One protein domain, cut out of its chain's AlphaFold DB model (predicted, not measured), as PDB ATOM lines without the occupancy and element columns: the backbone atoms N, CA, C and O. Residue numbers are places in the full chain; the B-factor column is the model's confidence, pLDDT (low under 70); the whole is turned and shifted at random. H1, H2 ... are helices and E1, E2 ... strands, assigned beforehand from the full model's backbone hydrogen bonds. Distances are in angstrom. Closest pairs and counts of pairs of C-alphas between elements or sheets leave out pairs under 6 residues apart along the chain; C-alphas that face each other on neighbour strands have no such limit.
ATOM      1  N   ASP A  51      -2.728 -54.567  29.779       59.91
ATOM      2  CA  ASP A  51      -2.201 -53.867  28.604       59.91
ATOM      3  C   ASP A  51      -1.847 -52.413  28.970       59.91
ATOM      4  O   ASP A  51      -2.651 -51.719  29.597       59.91
ATOM      5  N   LEU A  52      -0.662 -51.937  28.569       69.12
ATOM      6  CA  LEU A  52      -0.137 -50.601  28.893       69.12
ATOM      7  C   LEU A  52      -1.127 -49.490  28.504       69.12
ATOM      8  O   LEU A  52      -1.308 -48.531  29.253       69.12
ATOM      9  N   ASN A  53      -1.818 -49.664  27.374       68.19
ATOM     10  CA  ASN A  53      -2.844 -48.737  26.895       68.19
ATOM     11  C   ASN A  53      -4.034 -48.660  27.862       68.19
ATOM     12  O   ASN A  53      -4.537 -47.577  28.166       68.19
ATOM     13  N   THR A  54      -4.468 -49.820  28.366       67.75
ATOM     14  CA  THR A  54      -5.556 -49.924  29.347       67.75
ATOM     15  C   THR A  54      -5.125 -49.323  30.683       67.75
ATOM     16  O   THR A  54      -5.888 -48.571  31.277       67.75
ATOM     17  N   GLY A  55      -3.886 -49.573  31.120       68.31
ATOM     18  CA  GLY A  55      -3.330 -49.002  32.350       68.31
ATOM     19  C   GLY A  55      -3.306 -47.472  32.339       68.31
ATOM     20  O   GLY A  55      -3.861 -46.846  33.238       68.31
ATOM     21  N   VAL A  56      -2.736 -46.864  31.293       72.38
ATOM     22  CA  VAL A  56      -2.665 -45.396  31.159       72.38
ATOM     23  C   VAL A  56      -4.056 -44.762  31.080       72.38
ATOM     24  O   VAL A  56      -4.291 -43.735  31.719       72.38
ATOM     25  N   LYS A  57      -4.991 -45.372  30.339       78.38
ATOM     26  CA  LYS A  57      -6.368 -44.870  30.242       78.38
ATOM     27  C   LYS A  57      -7.080 -44.894  31.595       78.38
ATOM     28  O   LYS A  57      -7.613 -43.869  32.008       78.38
ATOM     29  N   THR A  58      -7.036 -46.024  32.301       70.81
ATOM     30  CA  THR A  58      -7.642 -46.154  33.634       70.81
ATOM     31  C   THR A  58      -7.056 -45.142  34.614       70.81
ATOM     32  O   THR A  58      -7.806 -44.505  35.346       70.81
ATOM     33  N   THR A  59      -5.736 -44.924  34.587       73.19
ATOM     34  CA  THR A  59      -5.085 -43.909  35.425       73.19
ATOM     35  C   THR A  59      -5.642 -42.506  35.165       73.19
ATOM     36  O   THR A  59      -5.988 -41.812  36.116       73.19
ATOM     37  N   ILE A  60      -5.776 -42.074  33.906       82.56
ATOM     38  CA  ILE A  60      -6.362 -40.755  33.603       82.56
ATOM     39  C   ILE A  60      -7.835 -40.678  34.027       82.56
ATOM     40  O   ILE A  60      -8.252 -39.661  34.589       82.56
ATOM     41  N   ASP A  61      -8.618 -41.735  33.805       78.12
ATOM     42  CA  ASP A  61     -10.027 -41.778  34.205       78.12
ATOM     43  C   ASP A  61     -10.191 -41.675  35.736       78.12
ATOM     44  O   ASP A  61     -11.083 -40.972  36.220       78.12
ATOM     45  N   GLU A  62      -9.307 -42.300  36.516       76.69
ATOM     46  CA  GLU A  62      -9.277 -42.177  37.980       76.69
ATOM     47  C   GLU A  62      -8.909 -40.766  38.449       76.69
ATOM     48  O   GLU A  62      -9.562 -40.241  39.356       76.69
ATOM     49  N   ILE A  63      -7.916 -40.119  37.822       83.75
ATOM     50  CA  ILE A  63      -7.583 -38.711  38.100       83.75
ATOM     51  C   ILE A  63      -8.804 -37.832  37.829       83.75
ATOM     52  O   ILE A  63      -9.210 -37.048  38.684       83.75
ATOM     53  N   ASN A  64      -9.427 -37.995  36.662       85.19
ATOM     54  CA  ASN A  64     -10.606 -37.238  36.256       85.19
ATOM     55  C   ASN A  64     -11.747 -37.386  37.274       85.19
ATOM     56  O   ASN A  64     -12.308 -36.399  37.745       85.19
ATOM     57  N   ASN A  65     -12.060 -38.619  37.668       79.12
ATOM     58  CA  ASN A  65     -13.110 -38.883  38.647       79.12
ATOM     59  C   ASN A  65     -12.773 -38.328  40.036       79.12
ATOM     60  O   ASN A  65     -13.663 -37.811  40.706       79.12
ATOM     61  N   THR A  66     -11.503 -38.390  40.443       78.69
ATOM     62  CA  THR A  66     -11.034 -37.841  41.722       78.69
ATOM     63  C   THR A  66     -11.169 -36.321  41.762       78.69
ATOM     64  O   THR A  66     -11.606 -35.782  42.777       78.69
ATOM     65  N   LEU A  67     -10.822 -35.644  40.663       84.50
ATOM     66  CA  LEU A  67     -10.761 -34.185  40.600       84.50
ATOM     67  C   LEU A  67     -12.112 -33.518  40.296       84.50
ATOM     68  O   LEU A  67     -12.338 -32.384  40.704       84.50
ATOM     69  N   LYS A  68     -13.050 -34.195  39.622       79.19
ATOM     70  CA  LYS A  68     -14.380 -33.627  39.305       79.19
ATOM     71  C   LYS A  68     -15.157 -33.158  40.535       79.19
ATOM     72  O   LYS A  68     -15.912 -32.189  40.452       79.19
ATOM     73  N   SER A  69     -15.016 -33.864  41.655       68.44
ATOM     74  CA  SER A  69     -15.647 -33.501  42.928       68.44
ATOM     75  C   SER A  69     -14.848 -32.481  43.733       68.44
ATOM     76  O   SER A  69     -15.317 -32.060  44.786       68.44
ATOM     77  N   SER A  70     -13.644 -32.124  43.288       69.75
ATOM     78  CA  SER A  70     -12.802 -31.213  44.039       69.75
ATOM     79  C   SER A  70     -13.377 -29.806  44.006       69.75
ATOM     80  O   SER A  70     -13.781 -29.320  42.953       69.75
ATOM     81  N   ILE A  71     -13.380 -29.143  45.157       69.00
ATOM     82  CA  ILE A  71     -13.724 -27.717  45.248       69.00
ATOM     83  C   ILE A  71     -12.527 -26.838  44.874       69.00
ATOM     84  O   ILE A  71     -12.677 -25.657  44.566       69.00
ATOM     85  N   GLN A  72     -11.325 -27.423  44.877       70.38
ATOM     86  CA  GLN A  72     -10.092 -26.698  44.643       70.38
ATOM     87  C   GLN A  72      -8.986 -27.588  44.084       70.38
ATOM     88  O   GLN A  72      -8.837 -28.731  44.524       70.38
ATOM     89  N   VAL A  73      -8.209 -27.061  43.129       80.50
ATOM     90  CA  VAL A  73      -7.128 -27.780  42.438       80.50
ATOM     91  C   VAL A  73      -5.919 -26.873  42.190       80.50
ATOM     92  O   VAL A  73      -6.047 -25.759  41.677       80.50
ATOM     93  N   HIS A  74      -4.735 -27.386  42.529       83.00
ATOM     94  CA  HIS A  74      -3.451 -26.694  42.459       83.00
ATOM     95  C   HIS A  74      -2.419 -27.508  41.705       83.00
ATOM     96  O   HIS A  74      -2.216 -28.686  41.988       83.00
ATOM     97  N   LEU A  75      -1.694 -26.842  40.817       86.62
ATOM     98  CA  LEU A  75      -0.538 -27.389  40.125       86.62
ATOM     99  C   LEU A  75       0.719 -27.084  40.933       86.62
ATOM    100  O   LEU A  75       1.056 -25.923  41.173       86.62
ATOM    101  N   VAL A  76       1.386 -28.130  41.397       85.31
ATOM    102  CA  VAL A  76       2.434 -28.059  42.411       85.31
ATOM    103  C   VAL A  76       3.795 -28.351  41.790       85.31
ATOM    104  O   VAL A  76       3.957 -29.353  41.101       85.31
ATOM    105  N   GLY A  77       4.771 -27.476  42.043       81.12
ATOM    106  CA  GLY A  77       6.144 -27.630  41.555       81.12
ATOM    107  C   GLY A  77       7.031 -28.533  42.421       81.12
ATOM    108  O   GLY A  77       6.721 -28.841  43.579       81.12
ATOM    109  N   LYS A  78       8.198 -28.891  41.869       80.25
ATOM    110  CA  LYS A  78       9.201 -29.788  42.482       80.25
ATOM    111  C   LYS A  78       9.644 -29.422  43.906       80.25
ATOM    112  O   LYS A  78      10.027 -30.308  44.669       80.25
ATOM    113  N   THR A  79       9.610 -28.135  44.253       72.12
ATOM    114  CA  THR A  79      10.032 -27.606  45.561       72.12
ATOM    115  C   THR A  79       9.080 -28.026  46.682       72.12
ATOM    116  O   THR A  79       9.491 -28.154  47.831       72.12
ATOM    117  N   VAL A  80       7.814 -28.291  46.352       72.06
ATOM    118  CA  VAL A  80       6.803 -28.770  47.308       72.06
ATOM    119  C   VAL A  80       6.720 -30.290  47.290       72.06
ATOM    120  O   VAL A  80       6.623 -30.915  48.343       72.06
ATOM    121  N   TYR A  81       6.763 -30.897  46.104       84.25
ATOM    122  CA  TYR A  81       6.714 -32.345  45.972       84.25
ATOM    123  C   TYR A  81       7.673 -32.850  44.900       84.25
ATOM    124  O   TYR A  81       7.662 -32.388  43.764       84.25
ATOM    125  N   ASN A  82       8.441 -33.882  45.229       85.69
ATOM    126  CA  ASN A  82       9.203 -34.676  44.273       85.69
ATOM    127  C   ASN A  82       9.004 -36.173  44.575       85.69
ATOM    128  O   ASN A  82       8.490 -36.532  45.634       85.69
ATOM    129  N   LYS A  83       9.417 -37.054  43.654       77.94
ATOM    130  CA  LYS A  83       9.137 -38.506  43.705       77.94
ATOM    131  C   LYS A  83       9.633 -39.223  44.981       77.94
ATOM    132  O   LYS A  83       9.182 -40.333  45.255       77.94
ATOM    133  N   GLY A  84      10.515 -38.594  45.767       71.25
ATOM    134  CA  GLY A  84      11.042 -39.097  47.043       71.25
ATOM    135  C   GLY A  84      10.738 -38.200  48.247       71.25
ATOM    136  O   GLY A  84      11.380 -38.347  49.286       71.25
ATOM    137  N   ALA A  85       9.807 -37.254  48.115       74.25
ATOM    138  CA  ALA A  85       9.535 -36.268  49.148       74.25
ATOM    139  C   ALA A  85       9.004 -36.914  50.436       74.25
ATOM    140  O   ALA A  85       8.181 -37.837  50.423       74.25
ATOM    141  N   ASP A  86       9.464 -36.371  51.561       77.25
ATOM    142  CA  ASP A  86       8.911 -36.658  52.877       77.25
ATOM    143  C   ASP A  86       7.482 -36.106  52.956       77.25
ATOM    144  O   ASP A  86       7.259 -34.894  52.987       77.25
ATOM    145  N   THR A  87       6.502 -37.010  52.978       76.25
ATOM    146  CA  THR A  87       5.078 -36.658  52.961       76.25
ATOM    147  C   THR A  87       4.614 -35.968  54.232       76.25
ATOM    148  O   THR A  87       3.555 -35.353  54.219       76.25
ATOM    149  N   THR A  88       5.390 -36.018  55.318       69.44
ATOM    150  CA  THR A  88       5.056 -35.303  56.561       69.44
ATOM    151  C   THR A  88       5.109 -33.782  56.398       69.44
ATOM    152  O   THR A  88       4.506 -33.061  57.191       69.44
ATOM    153  N   LYS A  89       5.789 -33.295  55.353       67.69
ATOM    154  CA  LYS A  89       5.937 -31.870  55.029       67.69
ATOM    155  C   LYS A  89       4.852 -31.332  54.095       67.69
ATOM    156  O   LYS A  89       4.850 -30.138  53.800       67.69
ATOM    157  N   LEU A  90       3.968 -32.197  53.601       74.06
ATOM    158  CA  LEU A  90       2.854 -31.796  52.748       74.06
ATOM    159  C   LEU A  90       1.736 -31.170  53.582       74.06
ATOM    160  O   LEU A  90       1.544 -31.507  54.752       74.06
ATOM    161  N   ASP A  91       0.992 -30.252  52.968       71.62
ATOM    162  CA  ASP A  91      -0.131 -29.602  53.628       71.62
ATOM    163  C   ASP A  91      -1.283 -30.600  53.784       71.62
ATOM    164  O   ASP A  91      -1.861 -31.089  52.816       71.62
ATOM    165  N   LYS A  92      -1.616 -30.889  55.041       75.00
ATOM    166  CA  LYS A  92      -2.616 -31.877  55.461       75.00
ATOM    167  C   LYS A  92      -4.049 -31.503  55.056       75.00
ATOM    168  O   LYS A  92      -4.948 -32.322  55.219       75.00
ATOM    169  N   ARG A  93      -4.277 -30.281  54.556       70.56
ATOM    170  CA  ARG A  93      -5.568 -29.829  54.009       70.56
ATOM    171  C   ARG A  93      -5.854 -30.350  52.606       70.56
ATOM    172  O   ARG A  93      -7.008 -30.332  52.193       70.56
ATOM    173  N   TYR A  94      -4.837 -30.800  51.878       77.38
ATOM    174  CA  TYR A  94      -5.012 -31.299  50.522       77.38
ATOM    175  C   TYR A  94      -4.620 -32.759  50.445       77.38
ATOM    176  O   TYR A  94      -3.736 -33.234  51.155       77.38
ATOM    177  N   ASN A  95      -5.262 -33.457  49.522       84.12
ATOM    178  CA  ASN A  95      -4.733 -34.698  48.995       84.12
ATOM    179  C   ASN A  95      -3.899 -34.376  47.756       84.12
ATOM    180  O   ASN A  95      -4.059 -33.320  47.141       84.12
ATOM    181  N   TYR A  96      -3.003 -35.282  47.383       87.94
ATOM    182  CA  TYR A  96      -2.082 -35.037  46.279       87.94
ATOM    183  C   TYR A  96      -2.099 -36.185  45.286       87.94
ATOM    184  O   TYR A  96      -1.938 -37.335  45.672       87.94
ATOM    185  N   ILE A  97      -2.226 -35.875  44.000       88.81
ATOM    186  CA  ILE A  97      -1.936 -36.812  42.915       88.81
ATOM    187  C   ILE A  97      -0.524 -36.515  42.436       88.81
ATOM    188  O   ILE A  97      -0.242 -35.403  41.990       88.81
ATOM    189  N   ALA A  98       0.378 -37.484  42.542       89.25
ATOM    190  CA  ALA A  98       1.773 -37.279  42.186       89.25
ATOM    191  C   ALA A  98       2.471 -38.578  41.777       89.25
ATOM    192  O   ALA A  98       1.961 -39.672  42.008       89.25
ATOM    193  N   LEU A  99       3.647 -38.468  41.161       86.00
ATOM    194  CA  LEU A  99       4.478 -39.630  40.840       86.00
ATOM    195  C   LEU A  99       5.315 -40.037  42.050       86.00
ATOM    196  O   LEU A  99       5.943 -39.186  42.672       86.00
ATOM    197  N   ARG A 100       5.399 -41.335  42.333       83.12
ATOM    198  CA  ARG A 100       6.233 -41.873  43.408       83.12
ATOM    199  C   ARG A 100       6.938 -43.144  42.978       83.12
ATOM    200  O   ARG A 100       6.364 -43.982  42.287       83.12
ATOM    201  N   ASP A 101       8.161 -43.299  43.457       81.38
ATOM    202  CA  ASP A 101       8.904 -44.543  43.319       81.38
ATOM    203  C   ASP A 101       8.454 -45.537  44.399       81.38
ATOM    204  O   ASP A 101       8.534 -45.257  45.598       81.38
ATOM    205  N   ILE A 102       7.945 -46.694  43.972       72.56
ATOM    206  CA  ILE A 102       7.526 -47.794  44.843       72.56
ATOM    207  C   ILE A 102       8.394 -49.014  44.551       72.56
ATOM    208  O   ILE A 102       8.533 -49.440  43.402       72.56
ATOM    209  N   THR A 103       8.954 -49.596  45.609       69.81
ATOM    210  CA  THR A 103       9.710 -50.847  45.527       69.81
ATOM    211  C   THR A 103       8.750 -52.034  45.532       69.81
ATOM    212  O   THR A 103       7.989 -52.226  46.482       69.81
ATOM    213  N   GLY A 104       8.776 -52.830  44.464       60.81
ATOM    214  CA  GLY A 104       8.029 -54.075  44.346       60.81
ATOM    215  C   GLY A 104       8.551 -55.170  45.280       60.81
ATOM    216  O   GLY A 104       9.634 -55.076  45.855       60.81
ATOM    217  N   LEU A 105       7.782 -56.256  45.404       55.91
ATOM    218  CA  LEU A 105       8.152 -57.433  46.211       55.91
ATOM    219  C   LEU A 105       9.440 -58.126  45.734       55.91
ATOM    220  O   LEU A 105      10.039 -58.894  46.480       55.91
ATOM    221  N   ASP A 106       9.836 -57.883  44.490       54.12
ATOM    222  CA  ASP A 106      11.053 -58.378  43.848       54.12
ATOM    223  C   ASP A 106      12.256 -57.428  44.012       54.12
ATOM    224  O   ASP A 106      13.335 -57.710  43.497       54.12
ATOM    225  N   GLY A 107      12.092 -56.305  44.720       60.78
ATOM    226  CA  GLY A 107      13.129 -55.287  44.897       60.78
ATOM    227  C   GLY A 107      13.261 -54.307  43.726       60.78
ATOM    228  O   GLY A 107      14.097 -53.405  43.788       60.78
ATOM    229  N   SER A 108      12.446 -54.439  42.672       63.69
ATOM    230  CA  SER A 108      12.437 -53.496  41.551       63.69
ATOM    231  C   SER A 108      11.783 -52.169  41.949       63.69
ATOM    232  O   SER A 108      10.768 -52.148  42.641       63.69
ATOM    233  N   VAL A 109      12.351 -51.039  41.518       69.69
ATOM    234  CA  VAL A 109      11.762 -49.709  41.744       69.69
ATOM    235  C   VAL A 109      10.945 -49.307  40.520       69.69
ATOM    236  O   VAL A 109      11.497 -49.192  39.422       69.69
ATOM    237  N   ASN A 110       9.646 -49.081  40.717       72.75
ATOM    238  CA  ASN A 110       8.724 -48.605  39.690       72.75
ATOM    239  C   ASN A 110       8.222 -47.206  40.050       72.75
ATOM    240  O   ASN A 110       7.715 -47.000  41.152       72.75
ATOM    241  N   THR A 111       8.315 -46.257  39.116       78.31
ATOM    242  CA  THR A 111       7.638 -44.966  39.265       78.31
ATOM    243  C   THR A 111       6.182 -45.136  38.864       78.31
ATOM    244  O   THR A 111       5.880 -45.345  37.688       78.31
ATOM    245  N   VAL A 112       5.276 -44.988  39.822       75.94
ATOM    246  CA  VAL A 112       3.830 -45.065  39.602       75.94
ATOM    247  C   VAL A 112       3.151 -43.761  39.984       75.94
ATOM    248  O   VAL A 112       3.694 -42.960  40.745       75.94
ATOM    249  N   LEU A 113       1.948 -43.547  39.459       80.00
ATOM    250  CA  LEU A 113       1.097 -42.479  39.951       80.00
ATOM    251  C   LEU A 113       0.439 -42.906  41.262       80.00
ATOM    252  O   LEU A 113      -0.043 -44.030  41.384       80.00
ATOM    253  N   VAL A 114       0.421 -42.011  42.241       79.31
ATOM    254  CA  VAL A 114      -0.181 -42.241  43.551       79.31
ATOM    255  C   VAL A 114      -1.081 -41.082  43.943       79.31
ATOM    256  O   VAL A 114      -0.849 -39.932  43.581       79.31
ATOM    257  N   ASN A 115      -2.087 -41.415  44.734       80.75
ATOM    258  CA  ASN A 115      -2.923 -40.515  45.483       80.75
ATOM    259  C   ASN A 115      -2.456 -40.568  46.940       80.75
ATOM    260  O   ASN A 115      -2.485 -41.619  47.582       80.75
ATOM    261  N   LEU A 116      -1.969 -39.443  47.437       83.00
ATOM    262  CA  LEU A 116      -1.571 -39.242  48.817       83.00
ATOM    263  C   LEU A 116      -2.788 -38.685  49.544       83.00
ATOM    264  O   LEU A 116      -3.129 -37.514  49.368       83.00
ATOM    265  N   ILE A 117      -3.438 -39.528  50.343       80.94
ATOM    266  CA  ILE A 117      -4.646 -39.159  51.082       80.94
ATOM    267  C   ILE A 117      -4.291 -38.916  52.540       80.94
ATOM    268  O   ILE A 117      -3.775 -39.813  53.206       80.94
ATOM    269  N   TYR A 118      -4.574 -37.722  53.057       76.38
ATOM    270  CA  TYR A 118      -4.297 -37.432  54.459       76.38
ATOM    271  C   TYR A 118      -5.216 -38.245  55.384       76.38
ATOM    272  O   TYR A 118      -6.444 -38.153  55.334       76.38
ATOM    273  N   ASN A 119      -4.608 -39.036  56.267       72.50
ATOM    274  CA  ASN A 119      -5.287 -39.819  57.283       72.50
ATOM    275  C   ASN A 119      -5.130 -39.149  58.651       72.50
ATOM    276  O   ASN A 119      -4.140 -39.355  59.358       72.50
ATOM    277  N   ALA A 120      -6.152 -38.394  59.051       66.44
ATOM    278  CA  ALA A 120      -6.166 -37.666  60.319       66.44
ATOM    279  C   ALA A 120      -5.995 -38.564  61.559       66.44
ATOM    280  O   ALA A 120      -5.463 -38.116  62.569       66.44
ATOM    281  N   ALA A 121      -6.410 -39.837  61.504       71.19
ATOM    282  CA  ALA A 121      -6.285 -40.748  62.643       71.19
ATOM    283  C   ALA A 121      -4.838 -41.210  62.882       71.19
ATOM    284  O   ALA A 121      -4.474 -41.529  64.011       71.19
ATOM    285  N   LYS A 122      -4.024 -41.261  61.823       74.00
ATOM    286  CA  LYS A 122      -2.612 -41.676  61.878       74.00
ATOM    287  C   LYS A 122      -1.634 -40.505  61.777       74.00
ATOM    288  O   LYS A 122      -0.431 -40.728  61.849       74.00
ATOM    289  N   ASP A 123      -2.154 -39.300  61.565       74.44
ATOM    290  CA  ASP A 123      -1.408 -38.086  61.238       74.44
ATOM    291  C   ASP A 123      -0.365 -38.272  60.118       74.44
ATOM    292  O   ASP A 123       0.772 -37.810  60.203       74.44
ATOM    293  N   ASN A 124      -0.744 -38.983  59.057       81.06
ATOM    294  CA  ASN A 124       0.135 -39.264  57.924       81.06
ATOM    295  C   ASN A 124      -0.669 -39.367  56.623       81.06
ATOM    296  O   ASN A 124      -1.885 -39.534  56.650       81.06
ATOM    297  N   PHE A 125       0.014 -39.306  55.484       77.38
ATOM    298  CA  PHE A 125      -0.568 -39.578  54.179       77.38
ATOM    299  C   PHE A 125      -0.543 -41.077  53.876       77.38
ATOM    300  O   PHE A 125       0.522 -41.693  53.806       77.38
ATOM    301  N   ASP A 126      -1.721 -41.656  53.662       77.56
ATOM    302  CA  ASP A 126      -1.850 -42.978  53.066       77.56
ATOM    303  C   ASP A 126      -1.510 -42.867  51.569       77.56
ATOM    304  O   ASP A 126      -2.032 -42.014  50.850       77.56
ATOM    305  N   ILE A 127      -0.603 -43.725  51.100       78.56
ATOM    306  CA  ILE A 127      -0.155 -43.755  49.705       78.56
ATOM    307  C   ILE A 127      -0.984 -44.803  48.973       78.56
ATOM    308  O   ILE A 127      -0.852 -46.000  49.237       78.56
ATOM    309  N   ILE A 128      -1.829 -44.358  48.049       73.94
ATOM    310  CA  ILE A 128      -2.728 -45.223  47.287       73.94
ATOM    311  C   ILE A 128      -2.352 -45.121  45.809       73.94
ATOM    312  O   ILE A 128      -2.513 -44.053  45.230       73.94
ATOM    313  N   PRO A 129      -1.837 -46.180  45.171       71.06
ATOM    314  CA  PRO A 129      -1.576 -46.162  43.734       71.06
ATOM    315  C   PRO A 129      -2.831 -45.791  42.925       71.06
ATOM    316  O   PRO A 129      -3.898 -46.351  43.160       71.06
ATOM    317  N   VAL A 130      -2.688 -44.859  41.977       64.06
ATOM    318  CA  VAL A 130      -3.703 -44.469  40.971       64.06
ATOM    319  C   VAL A 130      -3.419 -45.279  39.718       64.06
ATOM    320  O   VAL A 130      -2.926 -44.800  38.691       64.06
ATOM    321  N   THR A 131      -3.541 -46.583  39.882       55.09
ATOM    322  CA  THR A 131      -3.166 -47.551  38.865       55.09
ATOM    323  C   THR A 131      -4.211 -48.639  38.846       55.09
ATOM    324  O   THR A 131      -4.652 -49.076  39.905       55.09
ATOM    325  N   ALA A 132      -4.453 -49.197  37.662       47.53
ATOM    326  CA  ALA A 132      -5.195 -50.442  37.482       47.53
ATOM    327  C   ALA A 132      -4.560 -51.670  38.183       47.53
ATOM    328  O   ALA A 132      -5.023 -52.787  37.982       47.53
ATOM    329  N   LEU A 133      -3.490 -51.495  38.969       43.41
ATOM    330  CA  LEU A 133      -2.860 -52.553  39.747       43.41
ATOM    331  C   LEU A 133      -3.800 -52.933  40.887       43.41
ATOM    332  O   LEU A 133      -3.846 -52.287  41.937       43.41
ATOM    333  N   ASP A 134      -4.557 -54.001  40.672       36.62
ATOM    334  CA  ASP A 134      -5.261 -54.660  41.755       36.62
ATOM    335  C   ASP A 134      -4.237 -55.023  42.846       36.62
ATOM    336  O   ASP A 134      -3.082 -55.343  42.551       36.62
ATOM    337  N   LYS A 135      -4.630 -54.997  44.122       39.06
ATOM    338  CA  LYS A 135      -3.714 -55.217  45.269       39.06
ATOM    339  C   LYS A 135      -2.960 -56.563  45.233       39.06
ATOM    340  O   LYS A 135      -2.067 -56.780  46.049       39.06
ATOM    341  N   ASN A 136      -3.321 -57.451  44.306       38.06
ATOM    342  CA  ASN A 136      -2.738 -58.770  44.086       38.06
ATOM    343  C   ASN A 136      -1.924 -58.895  42.785       38.06
ATOM    344  O   ASN A 136      -1.332 -59.953  42.556       38.06
ATOM    345  N   ASP A 137      -1.870 -57.857  41.946       41.25
ATOM    346  CA  ASP A 137      -1.154 -57.895  40.674       41.25
ATOM    347  C   ASP A 137       0.327 -57.596  40.905       41.25
ATOM    348  O   ASP A 137       0.831 -56.473  40.869       41.25
ATOM    349  N   SER A 138       1.052 -58.664  41.218       38.28
ATOM    350  CA  SER A 138       2.498 -58.634  41.212       38.28
ATOM    351  C   SER A 138       2.970 -58.278  39.798       38.28
ATOM    352  O   SER A 138       2.826 -59.100  38.893       38.28
ATOM    353  N   LEU A 139       3.576 -57.098  39.632       45.53
ATOM    354  CA  LEU A 139       4.374 -56.623  38.483       45.53
ATOM    355  C   LEU A 139       5.580 -57.534  38.157       45.53
ATOM    356  O   LEU A 139       6.640 -57.076  37.749       45.53
ATOM    357  N   LYS A 140       5.460 -58.846  38.349       47.28
ATOM    358  CA  LYS A 140       6.580 -59.773  38.520       47.28
ATOM    359  C   LYS A 140       7.453 -59.966  37.281       47.28
ATOM    360  O   LYS A 140       8.404 -60.728  37.376       47.28
ATOM    361  N   LYS A 141       7.141 -59.344  36.135       50.88
ATOM    362  CA  LYS A 141       7.938 -59.467  34.901       50.88
ATOM    363  C   LYS A 141       7.980 -58.212  34.014       50.88
ATOM    364  O   LYS A 141       8.412 -58.322  32.873       50.88
ATOM    365  N   SER A 142       7.559 -57.025  34.472       55.12
ATOM    366  CA  SER A 142       7.693 -55.799  33.656       55.12
ATOM    367  C   SER A 142       7.913 -54.539  34.492       55.12
ATOM    368  O   SER A 142       7.081 -54.218  35.343       55.12
ATOM    369  N   LYS A 143       8.981 -53.786  34.204       63.59
ATOM    370  CA  LYS A 143       9.223 -52.464  34.798       63.59
ATOM    371  C   LYS A 143       8.361 -51.433  34.076       63.59
ATOM    372  O   LYS A 143       8.553 -51.236  32.876       63.59
ATOM    373  N   THR A 144       7.436 -50.792  34.792       66.62
ATOM    374  CA  THR A 144       6.554 -49.759  34.224       66.62
ATOM    375  C   THR A 144       6.833 -48.406  34.871       66.62
ATOM    376  O   THR A 144       6.857 -48.291  36.093       66.62
ATOM    377  N   GLU A 145       7.056 -47.391  34.043       74.38
ATOM    378  CA  GLU A 145       7.301 -46.010  34.448       74.38
ATOM    379  C   GLU A 145       6.203 -45.104  33.896       74.38
ATOM    380  O   GLU A 145       5.865 -45.180  32.713       74.38
ATOM    381  N   TYR A 146       5.672 -44.231  34.751       79.31
ATOM    382  CA  TYR A 146       4.713 -43.205  34.361       79.31
ATOM    383  C   TYR A 146       5.336 -41.808  34.400       79.31
ATOM    384  O   TYR A 146       6.123 -41.476  35.291       79.31
ATOM    385  N   THR A 147       4.922 -40.960  33.462       85.06
ATOM    386  CA  THR A 147       5.152 -39.514  33.501       85.06
ATOM    387  C   THR A 147       3.834 -38.768  33.373       85.06
ATOM    388  O   THR A 147       2.917 -39.239  32.699       85.06
ATOM    389  N   MET A 148       3.762 -37.587  33.978       85.88
ATOM    390  CA  MET A 148       2.622 -36.681  33.901       85.88
ATOM    391  C   MET A 148       3.116 -35.323  33.415       85.88
ATOM    392  O   MET A 148       4.123 -34.830  33.915       85.88
ATOM    393  N   GLN A 149       2.426 -34.751  32.437       86.56
ATOM    394  CA  GLN A 149       2.676 -33.407  31.925       86.56
ATOM    395  C   GLN A 149       1.354 -32.649  31.853       86.56
ATOM    396  O   GLN A 149       0.298 -33.252  31.653       86.56
ATOM    397  N   PHE A 150       1.418 -31.332  31.990       88.38
ATOM    398  CA  PHE A 150       0.247 -30.465  32.030       88.38
ATOM    399  C   PHE A 150       0.265 -29.532  30.831       88.38
ATOM    400  O   PHE A 150       1.299 -28.926  30.562       88.38
ATOM    401  N   TYR A 151      -0.864 -29.425  30.125       86.75
ATOM    402  CA  TYR A 151      -1.016 -28.530  28.966       86.75
ATOM    403  C   TYR A 151       0.099 -28.679  27.922       86.75
ATOM    404  O   TYR A 151       0.625 -27.707  27.378       86.75
ATOM    405  N   LYS A 152       0.498 -29.926  27.669       87.62
ATOM    406  CA  LYS A 152       1.611 -30.244  26.779       87.62
ATOM    407  C   LYS A 152       1.323 -29.715  25.371       87.62
ATOM    408  O   LYS A 152       0.414 -30.210  24.710       87.62
ATOM    409  N   ASN A 153       2.143 -28.769  24.904       82.94
ATOM    410  CA  ASN A 153       1.994 -28.092  23.608       82.94
ATOM    411  C   ASN A 153       0.619 -27.418  23.413       82.94
ATOM    412  O   ASN A 153       0.110 -27.379  22.293       82.94
ATOM    413  N   ASP A 154      -0.005 -26.941  24.493       83.50
ATOM    414  CA  ASP A 154      -1.309 -26.277  24.442       83.50
ATOM    415  C   ASP A 154      -1.144 -24.755  24.545       83.50
ATOM    416  O   ASP A 154      -0.977 -24.199  25.631       83.50
ATOM    417  N   ASP A 155      -1.197 -24.072  23.403       85.06
ATOM    418  CA  ASP A 155      -1.066 -22.611  23.341       85.06
ATOM    419  C   ASP A 155      -2.255 -21.873  23.995       85.06
ATOM    420  O   ASP A 155      -2.131 -20.699  24.349       85.06
ATOM    421  N   ASP A 156      -3.393 -22.551  24.208       86.62
ATOM    422  CA  ASP A 156      -4.607 -21.995  24.826       86.62
ATOM    423  C   ASP A 156      -4.751 -22.376  26.312       86.62
ATOM    424  O   ASP A 156      -5.816 -22.230  26.924       86.62
ATOM    425  N   TYR A 157      -3.667 -22.849  26.939       83.06
ATOM    426  CA  TYR A 157      -3.705 -23.346  28.316       83.06
ATOM    427  C   TYR A 157      -4.277 -22.333  29.315       83.06
ATOM    428  O   TYR A 157      -4.980 -22.720  30.244       83.06
ATOM    429  N   LYS A 158      -4.021 -21.030  29.119       79.75
ATOM    430  CA  LYS A 158      -4.552 -19.973  29.991       79.75
ATOM    431  C   LYS A 158      -6.076 -19.903  29.924       79.75
ATOM    432  O   LYS A 158      -6.716 -19.923  30.967       79.75
ATOM    433  N   SER A 159      -6.663 -19.915  28.721       79.38
ATOM    434  CA  SER A 159      -8.126 -19.900  28.588       79.38
ATOM    435  C   SER A 159      -8.756 -21.162  29.167       79.38
ATOM    436  O   SER A 159      -9.842 -21.101  29.745       79.38
ATOM    437  N   LYS A 160      -8.082 -22.310  29.036       85.25
ATOM    438  CA  LYS A 160      -8.522 -23.560  29.661       85.25
ATOM    439  C   LYS A 160      -8.462 -23.487  31.189       85.25
ATOM    440  O   LYS A 160      -9.452 -23.833  31.827       85.25
ATOM    441  N   MET A 161      -7.376 -22.974  31.769       81.12
ATOM    442  CA  MET A 161      -7.245 -22.772  33.220       81.12
ATOM    443  C   MET A 161      -8.328 -21.849  33.783       81.12
ATOM    444  O   MET A 161      -8.949 -22.199  34.787       81.12
ATOM    445  N   ASP A 162      -8.598 -20.730  33.103       74.94
ATOM    446  CA  ASP A 162      -9.631 -19.756  33.488       74.94
ATOM    447  C   ASP A 162     -11.049 -20.349  33.419       74.94
ATOM    448  O   ASP A 162     -11.956 -19.910  34.120       74.94
ATOM    449  N   LYS A 163     -11.252 -21.366  32.573       79.38
ATOM    450  CA  LYS A 163     -12.508 -22.123  32.453       79.38
ATOM    451  C   LYS A 163     -12.524 -23.392  33.312       79.38
ATOM    452  O   LYS A 163     -13.395 -24.239  33.117       79.38
ATOM    453  N   SER A 164     -11.560 -23.555  34.220       81.81
ATOM    454  CA  SER A 164     -11.409 -24.740  35.073       81.81
ATOM    455  C   SER A 164     -11.318 -26.056  34.287       81.81
ATOM    456  O   SER A 164     -11.856 -27.091  34.688       81.81
ATOM    457  N   ILE A 165     -10.631 -26.021  33.146       87.12
ATOM    458  CA  ILE A 165     -10.330 -27.182  32.305       87.12
ATOM    459  C   ILE A 165      -8.854 -27.531  32.479       87.12
ATOM    460  O   ILE A 165      -7.979 -26.785  32.048       87.12
ATOM    461  N   LEU A 166      -8.582 -28.689  33.076       88.88
ATOM    462  CA  LEU A 166      -7.240 -29.211  33.288       88.88
ATOM    463  C   LEU A 166      -6.838 -30.158  32.153       88.88
ATOM    464  O   LEU A 166      -7.396 -31.247  32.039       88.88
ATOM    465  N   ASN A 167      -5.851 -29.782  31.340       91.81
ATOM    466  CA  ASN A 167      -5.263 -30.691  30.353       91.81
ATOM    467  C   ASN A 167      -4.134 -31.509  30.991       91.81
ATOM    468  O   ASN A 167      -3.130 -30.945  31.437       91.81
ATOM    469  N   ILE A 168      -4.281 -32.834  31.011       89.69
ATOM    470  CA  ILE A 168      -3.264 -33.754  31.534       89.69
ATOM    471  C   ILE A 168      -2.840 -34.716  30.434       89.69
ATOM    472  O   ILE A 168      -3.671 -35.345  29.784       89.69
ATOM    473  N   THR A 169      -1.531 -34.875  30.273       89.19
ATOM    474  CA  THR A 169      -0.921 -35.932  29.469       89.19
ATOM    475  C   THR A 169      -0.249 -36.945  30.386       89.19
ATOM    476  O   THR A 169       0.653 -36.588  31.144       89.19
ATOM    477  N   VAL A 170      -0.658 -38.211  30.309       85.56
ATOM    478  CA  VAL A 170      -0.001 -39.326  31.003       85.56
ATOM    479  C   VAL A 170       0.660 -40.225  29.974       85.56
ATOM    480  O   VAL A 170       0.030 -40.670  29.014       85.56
ATOM    481  N   LYS A 171       1.941 -40.519  30.193       86.12
ATOM    482  CA  LYS A 171       2.703 -41.469  29.386       86.12
ATOM    483  C   LYS A 171       3.150 -42.633  30.254       86.12
ATOM    484  O   LYS A 171       3.759 -42.419  31.297       86.12
ATOM    485  N   GLY A 172       2.860 -43.846  29.809       81.75
ATOM    486  CA  GLY A 172       3.379 -45.084  30.372       81.75
ATOM    487  C   GLY A 172       4.484 -45.649  29.485       81.75
ATOM    488  O   GLY A 172       4.368 -45.651  28.257       81.75
ATOM    489  N   LYS A 173       5.551 -46.151  30.099       79.25
ATOM    490  CA  LYS A 173       6.602 -46.932  29.441       79.25
ATOM    491  C   LYS A 173       6.747 -48.263  30.151       79.25
ATOM    492  O   LYS A 173       6.890 -48.271  31.366       79.25
ATOM    493  N   SER A 174       6.742 -49.369  29.419       70.94
ATOM    494  CA  SER A 174       6.912 -50.705  29.992       70.94
ATOM    495  C   SER A 174       8.056 -51.457  29.322       70.94
ATOM    496  O   SER A 174       8.193 -51.436  28.098       70.94
ATOM    497  N   THR A 175       8.881 -52.115  30.138       69.00
ATOM    498  CA  THR A 175       9.977 -52.990  29.701       69.00
ATOM    499  C   THR A 175       9.756 -54.384  30.277       69.00
ATOM    500  O   THR A 175       9.704 -54.532  31.499       69.00
ATOM    501  N   ASP A 176       9.645 -55.395  29.415       66.62
ATOM    502  CA  ASP A 176       9.577 -56.805  29.821       66.62
ATOM    503  C   ASP A 176      10.916 -57.203  30.491       66.62
ATOM    504  O   ASP A 176      11.981 -56.898  29.956       66.62
ATOM    505  N   ILE A 177      10.888 -57.866  31.653       59.62
ATOM    506  CA  ILE A 177      12.069 -58.292  32.435       59.62
ATOM    507  C   ILE A 177      11.993 -59.779  32.828       59.62
ATOM    508  O   ILE A 177      10.909 -60.349  32.953       59.62
ATOM    509  N   ASP A 178      13.152 -60.417  33.010       60.22
ATOM    510  CA  ASP A 178      13.286 -61.795  33.485       60.22
ATOM    511  C   ASP A 178      13.217 -61.901  35.009       60.22
ATOM    512  O   ASP A 178      13.144 -60.905  35.725       60.22
ATOM    513  N   ASP A 179      13.264 -63.138  35.512       56.97
ATOM    514  CA  ASP A 179      13.212 -63.439  36.948       56.97
ATOM    515  C   ASP A 179      14.439 -62.898  37.724       56.97
ATOM    516  O   ASP A 179      14.465 -62.954  38.951       56.97
ATOM    517  N   SER A 180      15.455 -62.366  37.027       58.09
ATOM    518  CA  SER A 180      16.627 -61.685  37.594       58.09
ATOM    519  C   SER A 180      16.589 -60.155  37.440       58.09
ATOM    520  O   SER A 180      17.549 -59.476  37.804       58.09
ATOM    521  N   GLY A 181      15.493 -59.602  36.904       55.25
ATOM    522  CA  GLY A 181      15.311 -58.170  36.675       55.25
ATOM    523  C   GLY A 181      16.004 -57.631  35.418       55.25
ATOM    524  O   GLY A 181      16.073 -56.413  35.240       55.25
ATOM    525  N   LYS A 182      16.524 -58.496  34.536       61.53
ATOM    526  CA  LYS A 182      17.139 -58.079  33.268       61.53
ATOM    527  C   LYS A 182      16.092 -57.967  32.159       61.53
ATOM    528  O   LYS A 182      15.216 -58.823  32.093       61.53
ATOM    529  N   PRO A 183      16.182 -56.976  31.254       61.09
ATOM    530  CA  PRO A 183      15.260 -56.859  30.128       61.09
ATOM    531  C   PRO A 183      15.207 -58.135  29.272       61.09
ATOM    532  O   PRO A 183      16.250 -58.653  28.867       61.09
ATOM    533  N   ILE A 184      14.001 -58.626  28.970       62.09
ATOM    534  CA  ILE A 184      13.777 -59.691  27.986       62.09
ATOM    535  C   ILE A 184      13.278 -59.044  26.699       62.09
ATOM    536  O   ILE A 184      12.207 -58.441  26.675       62.09
ATOM    537  N   SER A 185      13.987 -59.261  25.592       56.94
ATOM    538  CA  SER A 185      13.414 -59.023  24.269       56.94
ATOM    539  C   SER A 185      12.795 -60.290  23.684       56.94
ATOM    540  O   SER A 185      13.376 -61.374  23.745       56.94
ATOM    541  N   LYS A 186      11.622 -60.141  23.059       53.06
ATOM    542  CA  LYS A 186      11.026 -61.162  22.181       53.06
ATOM    543  C   LYS A 186      11.560 -61.094  20.742       53.06
ATOM    544  O   LYS A 186      11.285 -61.998  19.958       53.06
ATOM    545  N   ASP A 187      12.326 -60.058  20.403       53.38
ATOM    546  CA  ASP A 187      12.900 -59.813  19.082       53.38
ATOM    547  C   ASP A 187      14.434 -59.933  19.127       53.38
ATOM    548  O   ASP A 187      15.128 -59.139  19.763       53.38
ATOM    549  N   LYS A 188      14.983 -60.924  18.412       53.06
ATOM    550  CA  LYS A 188      16.435 -61.161  18.332       53.06
ATOM    551  C   LYS A 188      17.205 -59.994  17.696       53.06
ATOM    552  O   LYS A 188      18.416 -59.922  17.887       53.06
ATOM    553  N   ASN A 189      16.526 -59.094  16.981       54.81
ATOM    554  CA  ASN A 189      17.130 -57.945  16.303       54.81
ATOM    555  C   ASN A 189      16.932 -56.618  17.052       54.81
ATOM    556  O   ASN A 189      17.514 -55.608  16.659       54.81
ATOM    557  N   ASN A 190      16.144 -56.605  18.130       52.38
ATOM    558  CA  ASN A 190      15.922 -55.426  18.958       52.38
ATOM    559  C   ASN A 190      15.985 -55.816  20.443       52.38
ATOM    560  O   ASN A 190      14.966 -56.206  21.009       52.38
ATOM    561  N   PRO A 191      17.158 -55.751  21.095       51.75
ATOM    562  CA  PRO A 191      17.368 -56.320  22.425       51.75
ATOM    563  C   PRO A 191      16.593 -55.636  23.569       51.75
ATOM    564  O   PRO A 191      16.619 -56.172  24.669       51.75
ATOM    565  N   ASN A 192      15.871 -54.528  23.330       56.00
ATOM    566  CA  ASN A 192      15.044 -53.832  24.329       56.00
ATOM    567  C   ASN A 192      13.777 -53.196  23.699       56.00
ATOM    568  O   ASN A 192      13.778 -51.994  23.422       56.00
ATOM    569  N   PRO A 193      12.669 -53.929  23.471       61.69
ATOM    570  CA  PRO A 193      11.429 -53.312  23.013       61.69
ATOM    571  C   PRO A 193      10.729 -52.621  24.193       61.69
ATOM    572  O   PRO A 193       9.921 -53.224  24.898       61.69
ATOM    573  N   ILE A 194      11.045 -51.345  24.418       64.38
ATOM    574  CA  ILE A 194      10.267 -50.481  25.313       64.38
ATOM    575  C   ILE A 194       8.910 -50.241  24.645       64.38
ATOM    576  O   ILE A 194       8.848 -49.705  23.537       64.38
ATOM    577  N   ARG A 195       7.819 -50.633  25.306       71.56
ATOM    578  CA  ARG A 195       6.465 -50.265  24.874       71.56
ATOM    579  C   ARG A 195       6.132 -48.917  25.486       71.56
ATOM    580  O   ARG A 195       6.232 -48.765  26.700       71.56
ATOM    581  N   GLU A 196       5.748 -47.951  24.663       80.00
ATOM    582  CA  GLU A 196       5.343 -46.622  25.120       80.00
ATOM    583  C   GLU A 196       3.900 -46.356  24.702       80.00
ATOM    584  O   GLU A 196       3.512 -46.650  23.572       80.00
ATOM    585  N   PHE A 197       3.118 -45.779  25.606       78.50
ATOM    586  CA  PHE A 197       1.783 -45.279  25.308       78.50
ATOM    587  C   PHE A 197       1.586 -43.933  25.993       78.50
ATOM    588  O   PHE A 197       1.958 -43.764  27.152       78.50
ATOM    589  N   GLU A 198       1.017 -42.975  25.274       85.81
ATOM    590  CA  GLU A 198       0.762 -41.618  25.747       85.81
ATOM    591  C   GLU A 198      -0.696 -41.263  25.469       85.81
ATOM    592  O   GLU A 198      -1.201 -41.519  24.376       85.81
ATOM    593  N   LEU A 199      -1.367 -40.686  26.463       86.56
ATOM    594  CA  LEU A 199      -2.743 -40.222  26.356       86.56
ATOM    595  C   LEU A 199      -2.858 -38.826  26.965       86.56
ATOM    596  O   LEU A 199      -2.402 -38.590  28.082       86.56
ATOM    597  N   THR A 200      -3.498 -37.921  26.230       90.88
ATOM    598  CA  THR A 200      -3.804 -36.552  26.659       90.88
ATOM    599  C   THR A 200      -5.311 -36.386  26.789       90.88
ATOM    600  O   THR A 200      -6.053 -36.801  25.898       90.88
ATOM    601  N   GLN A 201      -5.768 -35.771  27.879       90.56
ATOM    602  CA  GLN A 201      -7.185 -35.555  28.150       90.56
ATOM    603  C   GLN A 201      -7.442 -34.201  28.813       90.56
ATOM    604  O   GLN A 201      -6.763 -33.827  29.769       90.56
ATOM    605  N   ASP A 202      -8.476 -33.510  28.329       90.88
ATOM    606  CA  ASP A 202      -9.066 -32.350  28.995       90.88
ATOM    607  C   ASP A 202     -10.056 -32.822  30.073       90.88
ATOM    608  O   ASP A 202     -10.985 -33.594  29.813       90.88
ATOM    609  N   ILE A 203      -9.852 -32.351  31.299       88.69
ATOM    610  CA  ILE A 203     -10.662 -32.656  32.474       88.69
ATOM    611  C   ILE A 203     -11.381 -31.380  32.897       88.69
ATOM    612  O   ILE A 203     -10.761 -30.433  33.370       88.69
ATOM    613  N   MET A 204     -12.703 -31.355  32.746       84.75
ATOM    614  CA  MET A 204     -13.519 -30.251  33.246       84.75
ATOM    615  C   MET A 204     -13.761 -30.419  34.747       84.75
ATOM    616  O   MET A 204     -14.222 -31.476  35.184       84.75
ATOM    617  N   LEU A 205     -13.478 -29.368  35.514       81.69
ATOM    618  CA  LEU A 205     -13.599 -29.333  36.968       81.69
ATOM    619  C   LEU A 205     -14.768 -28.416  37.365       81.69
ATOM    620  O   LEU A 205     -14.558 -27.247  37.674       81.69
ATOM    621  N   PRO A 206     -16.018 -28.912  37.340       63.53
ATOM    622  CA  PRO A 206     -17.211 -28.063  37.423       63.53
ATOM    623  C   PRO A 206     -17.398 -27.365  38.776       63.53
ATOM    624  O   PRO A 206     -18.140 -26.392  38.850       63.53
ATOM    625  N   ASN A 207     -16.762 -27.870  39.835       60.81
ATOM    626  CA  ASN A 207     -16.857 -27.322  41.191       60.81
ATOM    627  C   ASN A 207     -15.670 -26.417  41.554       60.81
ATOM    628  O   ASN A 207     -15.650 -25.839  42.637       60.81
ATOM    629  N   VAL A 208     -14.677 -26.314  40.668       61.06
ATOM    630  CA  VAL A 208     -13.484 -25.497  40.873       61.06
ATOM    631  C   VAL A 208     -13.714 -24.145  40.213       61.06
ATOM    632  O   VAL A 208     -13.969 -24.077  39.013       61.06
ATOM    633  N   ASN A 209     -13.583 -23.063  40.977       51.66
ATOM    634  CA  ASN A 209     -13.722 -21.708  40.433       51.66
ATOM    635  C   ASN A 209     -12.554 -21.325  39.510       51.66
ATOM    636  O   ASN A 209     -12.764 -20.625  38.528       51.66
ATOM    637  N   GLN A 210     -11.337 -21.782  39.824       64.06
ATOM    638  CA  GLN A 210     -10.141 -21.601  38.996       64.06
ATOM    639  C   GLN A 210      -9.079 -22.656  39.328       64.06
ATOM    640  O   GLN A 210      -8.939 -23.063  40.487       64.06
ATOM    641  N   ILE A 211      -8.286 -23.067  38.335       74.00
ATOM    642  CA  ILE A 211      -7.081 -23.875  38.572       74.00
ATOM    643  C   ILE A 211      -5.930 -22.927  38.897       74.00
ATOM    644  O   ILE A 211      -5.655 -21.998  38.144       74.00
ATOM    645  N   MET A 212      -5.212 -23.180  39.990       76.00
ATOM    646  CA  MET A 212      -4.107 -22.320  40.418       76.00
ATOM    647  C   MET A 212      -2.748 -22.998  40.252       76.00
ATOM    648  O   MET A 212      -2.609 -24.205  40.439       76.00
ATOM    649  N   THR A 213      -1.707 -22.220  39.964       74.12
ATOM    650  CA  THR A 213      -0.309 -22.670  40.049       74.12
ATOM    651  C   THR A 213       0.277 -22.348  41.419       74.12
ATOM    652  O   THR A 213       0.064 -21.262  41.954       74.12
ATOM    653  N   SER A 214       1.053 -23.267  41.992       63.72
ATOM    654  CA  SER A 214       1.747 -23.025  43.258       63.72
ATOM    655  C   SER A 214       2.771 -21.892  43.125       63.72
ATOM    656  O   SER A 214       3.500 -21.835  42.137       63.72
ATOM    657  N   LYS A 215       2.903 -21.048  44.157       51.34
ATOM    658  CA  LYS A 215       3.955 -20.007  44.234       51.34
ATOM    659  C   LYS A 215       5.389 -20.560  44.186       51.34
ATOM    660  O   LYS A 215       6.320 -19.813  43.929       51.34
ATOM    661  N   TYR A 216       5.553 -21.854  44.457       49.34
ATOM    662  CA  TYR A 216       6.830 -22.573  44.470       49.34
ATOM    663  C   TYR A 216       7.110 -23.304  43.154       49.34
ATOM    664  O   TYR A 216       7.943 -24.209  43.098       49.34
ATOM    665  N   LEU A 217       6.378 -22.952  42.096       59.38
ATOM    666  CA  LEU A 217       6.713 -23.391  40.759       59.38
ATOM    667  C   LEU A 217       7.962 -22.625  40.313       59.38
ATOM    668  O   LEU A 217       7.893 -21.485  39.861       59.38
ATOM    669  N   GLU A 218       9.122 -23.252  40.488       52.06
ATOM    670  CA  GLU A 218      10.401 -22.762  39.976       52.06
ATOM    671  C   GLU A 218      10.493 -23.029  38.466       52.06
ATOM    672  O   GLU A 218      11.317 -23.829  38.029       52.06
ATOM    673  N   GLY A 219       9.610 -22.401  37.684       68.06
ATOM    674  CA  GLY A 219       9.627 -22.474  36.225       68.06
ATOM    675  C   GLY A 219       8.248 -22.550  35.571       68.06
ATOM    676  O   GLY A 219       7.301 -21.896  36.010       68.06
ATOM    677  N   GLY A 220       8.173 -23.269  34.453       75.50
ATOM    678  CA  GLY A 220       6.991 -23.343  33.591       75.50
ATOM    679  C   GLY A 220       6.065 -24.507  33.941       75.50
ATOM    680  O   GLY A 220       6.247 -25.196  34.941       75.50
ATOM    681  N   LEU A 221       5.069 -24.770  33.088       81.25
ATOM    682  CA  LEU A 221       4.158 -25.914  33.260       81.25
ATOM    683  C   LEU A 221       4.900 -27.265  33.270       81.25
ATOM    684  O   LEU A 221       4.451 -28.212  33.912       81.25
ATOM    685  N   ASP A 222       6.063 -27.335  32.619       80.06
ATOM    686  CA  ASP A 222       6.923 -28.520  32.593       80.06
ATOM    687  C   ASP A 222       7.564 -28.848  33.958       80.06
ATOM    688  O   ASP A 222       8.000 -29.979  34.171       80.06
ATOM    689  N   ASP A 223       7.596 -27.895  34.897       80.88
ATOM    690  CA  ASP A 223       8.169 -28.067  36.241       80.88
ATOM    691  C   ASP A 223       7.142 -28.543  37.288       80.88
ATOM    692  O   ASP A 223       7.474 -28.719  38.468       80.88
ATOM    693  N   ILE A 224       5.887 -28.745  36.876       85.56
ATOM    694  CA  ILE A 224       4.819 -29.250  37.741       85.56
ATOM    695  C   ILE A 224       5.032 -30.749  37.983       85.56
ATOM    696  O   ILE A 224       5.137 -31.551  37.057       85.56
ATOM    697  N   THR A 225       5.043 -31.146  39.251       87.00
ATOM    698  CA  THR A 225       5.325 -32.517  39.697       87.00
ATOM    699  C   THR A 225       4.152 -33.188  40.408       87.00
ATOM    700  O   THR A 225       4.171 -34.410  40.581       87.00
ATOM    701  N   ALA A 226       3.147 -32.421  40.831       89.44
ATOM    702  CA  ALA A 226       1.974 -32.933  41.529       89.44
ATOM    703  C   ALA A 226       0.735 -32.051  41.320       89.44
ATOM    704  O   ALA A 226       0.830 -30.883  40.940       89.44
ATOM    705  N   ILE A 227      -0.431 -32.614  41.628       90.62
ATOM    706  CA  ILE A 227      -1.714 -31.917  41.724       90.62
ATOM    707  C   ILE A 227      -2.154 -31.983  43.182       90.62
ATOM    708  O   ILE A 227      -2.357 -33.083  43.688       90.62
ATOM    709  N   ALA A 228      -2.316 -30.848  43.857       87.31
ATOM    710  CA  ALA A 228      -2.979 -30.814  45.160       87.31
ATOM    711  C   ALA A 228      -4.463 -30.509  44.967       87.31
ATOM    712  O   ALA A 228      -4.815 -29.637  44.172       87.31
ATOM    713  N   TYR A 229      -5.332 -31.228  45.666       82.81
ATOM    714  CA  TYR A 229      -6.773 -31.092  45.508       82.81
ATOM    715  C   TYR A 229      -7.508 -31.284  46.837       82.81
ATOM    716  O   TYR A 229      -7.088 -32.067  47.693       82.81
ATOM    717  N   ASP A 230      -8.618 -30.564  47.000       73.19
ATOM    718  CA  ASP A 230      -9.528 -30.718  48.138       73.19
ATOM    719  C   ASP A 230     -10.839 -31.360  47.677       73.19
ATOM    720  O   ASP A 230     -11.527 -30.825  46.809       73.19
ATOM    721  N   ASN A 231     -11.191 -32.500  48.276       60.62
ATOM    722  CA  ASN A 231     -12.417 -33.251  47.990       60.62
ATOM    723  C   ASN A 231     -13.527 -33.044  49.033       60.62
ATOM    724  O   ASN A 231     -14.464 -33.843  49.090       60.62
ATOM    725  N   GLY A 232     -13.417 -32.041  49.910       49.78
ATOM    726  CA  GLY A 232     -14.421 -31.742  50.938       49.78
ATOM    727  C   GLY A 232     -14.590 -32.842  51.999       49.78
ATOM    728  O   GLY A 232     -15.478 -32.760  52.845       49.78
ATOM    729  N   GLN A 233     -13.755 -33.890  51.968       41.41
ATOM    730  CA  GLN A 233     -13.751 -34.985  52.946       41.41
ATOM    731  C   GLN A 233     -12.815 -34.734  54.130       41.41
ATOM    732  O   GLN A 233     -12.895 -35.450  55.133       41.41
ATOM    733  N   ILE A 234     -11.959 -33.714  54.058       38.66
ATOM    734  CA  ILE A 234     -11.171 -33.290  55.210       38.66
ATOM    735  C   ILE A 234     -12.093 -32.474  56.111       38.66
ATOM    736  O   ILE A 234     -12.286 -31.274  55.933       38.66
ATOM    737  N   LYS A 235     -12.695 -33.147  57.099       36.56
ATOM    738  CA  LYS A 235     -13.226 -32.453  58.276       36.56
ATOM    739  C   LYS A 235     -12.099 -31.603  58.841       36.56
ATOM    740  O   LYS A 235     -11.016 -32.149  59.044       36.56
ATOM    741  N   GLU A 236     -12.383 -30.321  59.089       30.58
ATOM    742  CA  GLU A 236     -11.496 -29.358  59.749       30.58
ATOM    743  C   GLU A 236     -10.467 -30.065  60.631       30.58
ATOM    744  O   GLU A 236     -10.794 -30.609  61.695       30.58
ATOM    745  N   VAL A 237      -9.207 -30.066  60.196       32.94
ATOM    746  CA  VAL A 237      -8.121 -30.415  61.097       32.94
ATOM    747  C   VAL A 237      -8.123 -29.327  62.165       32.94
ATOM    748  O   VAL A 237      -7.743 -28.184  61.914       32.94
TER     749      VAL A 237
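This is residues 51 to 237 of the 626 residues of the protein "Prepilin-type N-terminal cleavage/methylation domain-containing protein" of Criibacterium bergeronii (UniProt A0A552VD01). Two strongly twisted sheets stand partly face to face as a sandwich, their strands crossed at 37 degrees, and the long helix H1 packs on both of them, running along their strands. The larger sheet, E4, E3, E2, E9, E1, E8 in order, is mixed; the smaller, E5, E6, E7, is all antiparallel, with the short helix H2 beside its strands. The printed part has 187 residues, of mixed class, with two named helices and nine named strands in the order H1 E1 E2 E3 E4 E5 H2 E6 E7 E8 E9. It is compact, with a radius of gyration of the C-alphas of 17.4 A and spans of 54 by 43 by 28 A.

The larger sheet runs, strand beside strand, E4, residues 124 to 129, E3, 109 to 119, E2, 95 to 103, E9, 224 to 230, E1, 72 to 77, and E8, 211 to 213. E2, E3 and E4 form a meander, each strand the antiparallel neighbour of the one before; N 98 and O 114 are 2.9 A apart, N 126 and O 117 2.8 A. E9 is antiparallel to E2, with N 97 and O 227 at 2.8 A, and to E1, with N 74 and O 228 at 2.8 A. E8 is parallel to E1, with N 75 and O 212 at 2.8 A. E2 bends by 70 degrees at residue 98 and E3 by 74 degrees at residue 112. The smaller sheet holds E5, residues 142 to 150, E6, 165 to 176, and E7, 195 to 204. N 145 and O 173 are 2.8 A apart, N 170 and O 199 2.9 A; E6 and E7 form a hairpin. The closest C-alphas of E3 and E5, Thr 111 and Glu 145, are 4.9 A apart. H1, residues 52 to 68, is on the smaller sheet at a height of 7.9 A, over E6 and E7, and on the larger at 10.6 A, over E3 and only just E2, with 3 C-alphas; with each sheet it makes two layers, a helix on one face. H2, residues 157 to 162, lies on the opposite face of the smaller sheet from H1, over none of its strands. In H1 and H2 every O i to N i+4 pair is within hydrogen-bond range.

H1 begins at C-alpha 52 (-0.137, -50.601, 28.893) and is 24.5 A long. E6 is 35.8 A long, E7 29.5 A, E5 26.5 A, E3 25.1 A and E2 21.9 A. E9 ends at C-alpha 230 (-9.528, -30.718, 48.138).

The C-alphas farthest apart, those of Asn 189 and Glu 236, are 59.4 A apart. The printed part has no cut. The long links are E1 to E2, E4 to E5 and E6 to E7. Mean pLDDT of the printed part is 71.5, with 71 residues under 70, among them 130 to 144, 175 to 194 and 231 to 237.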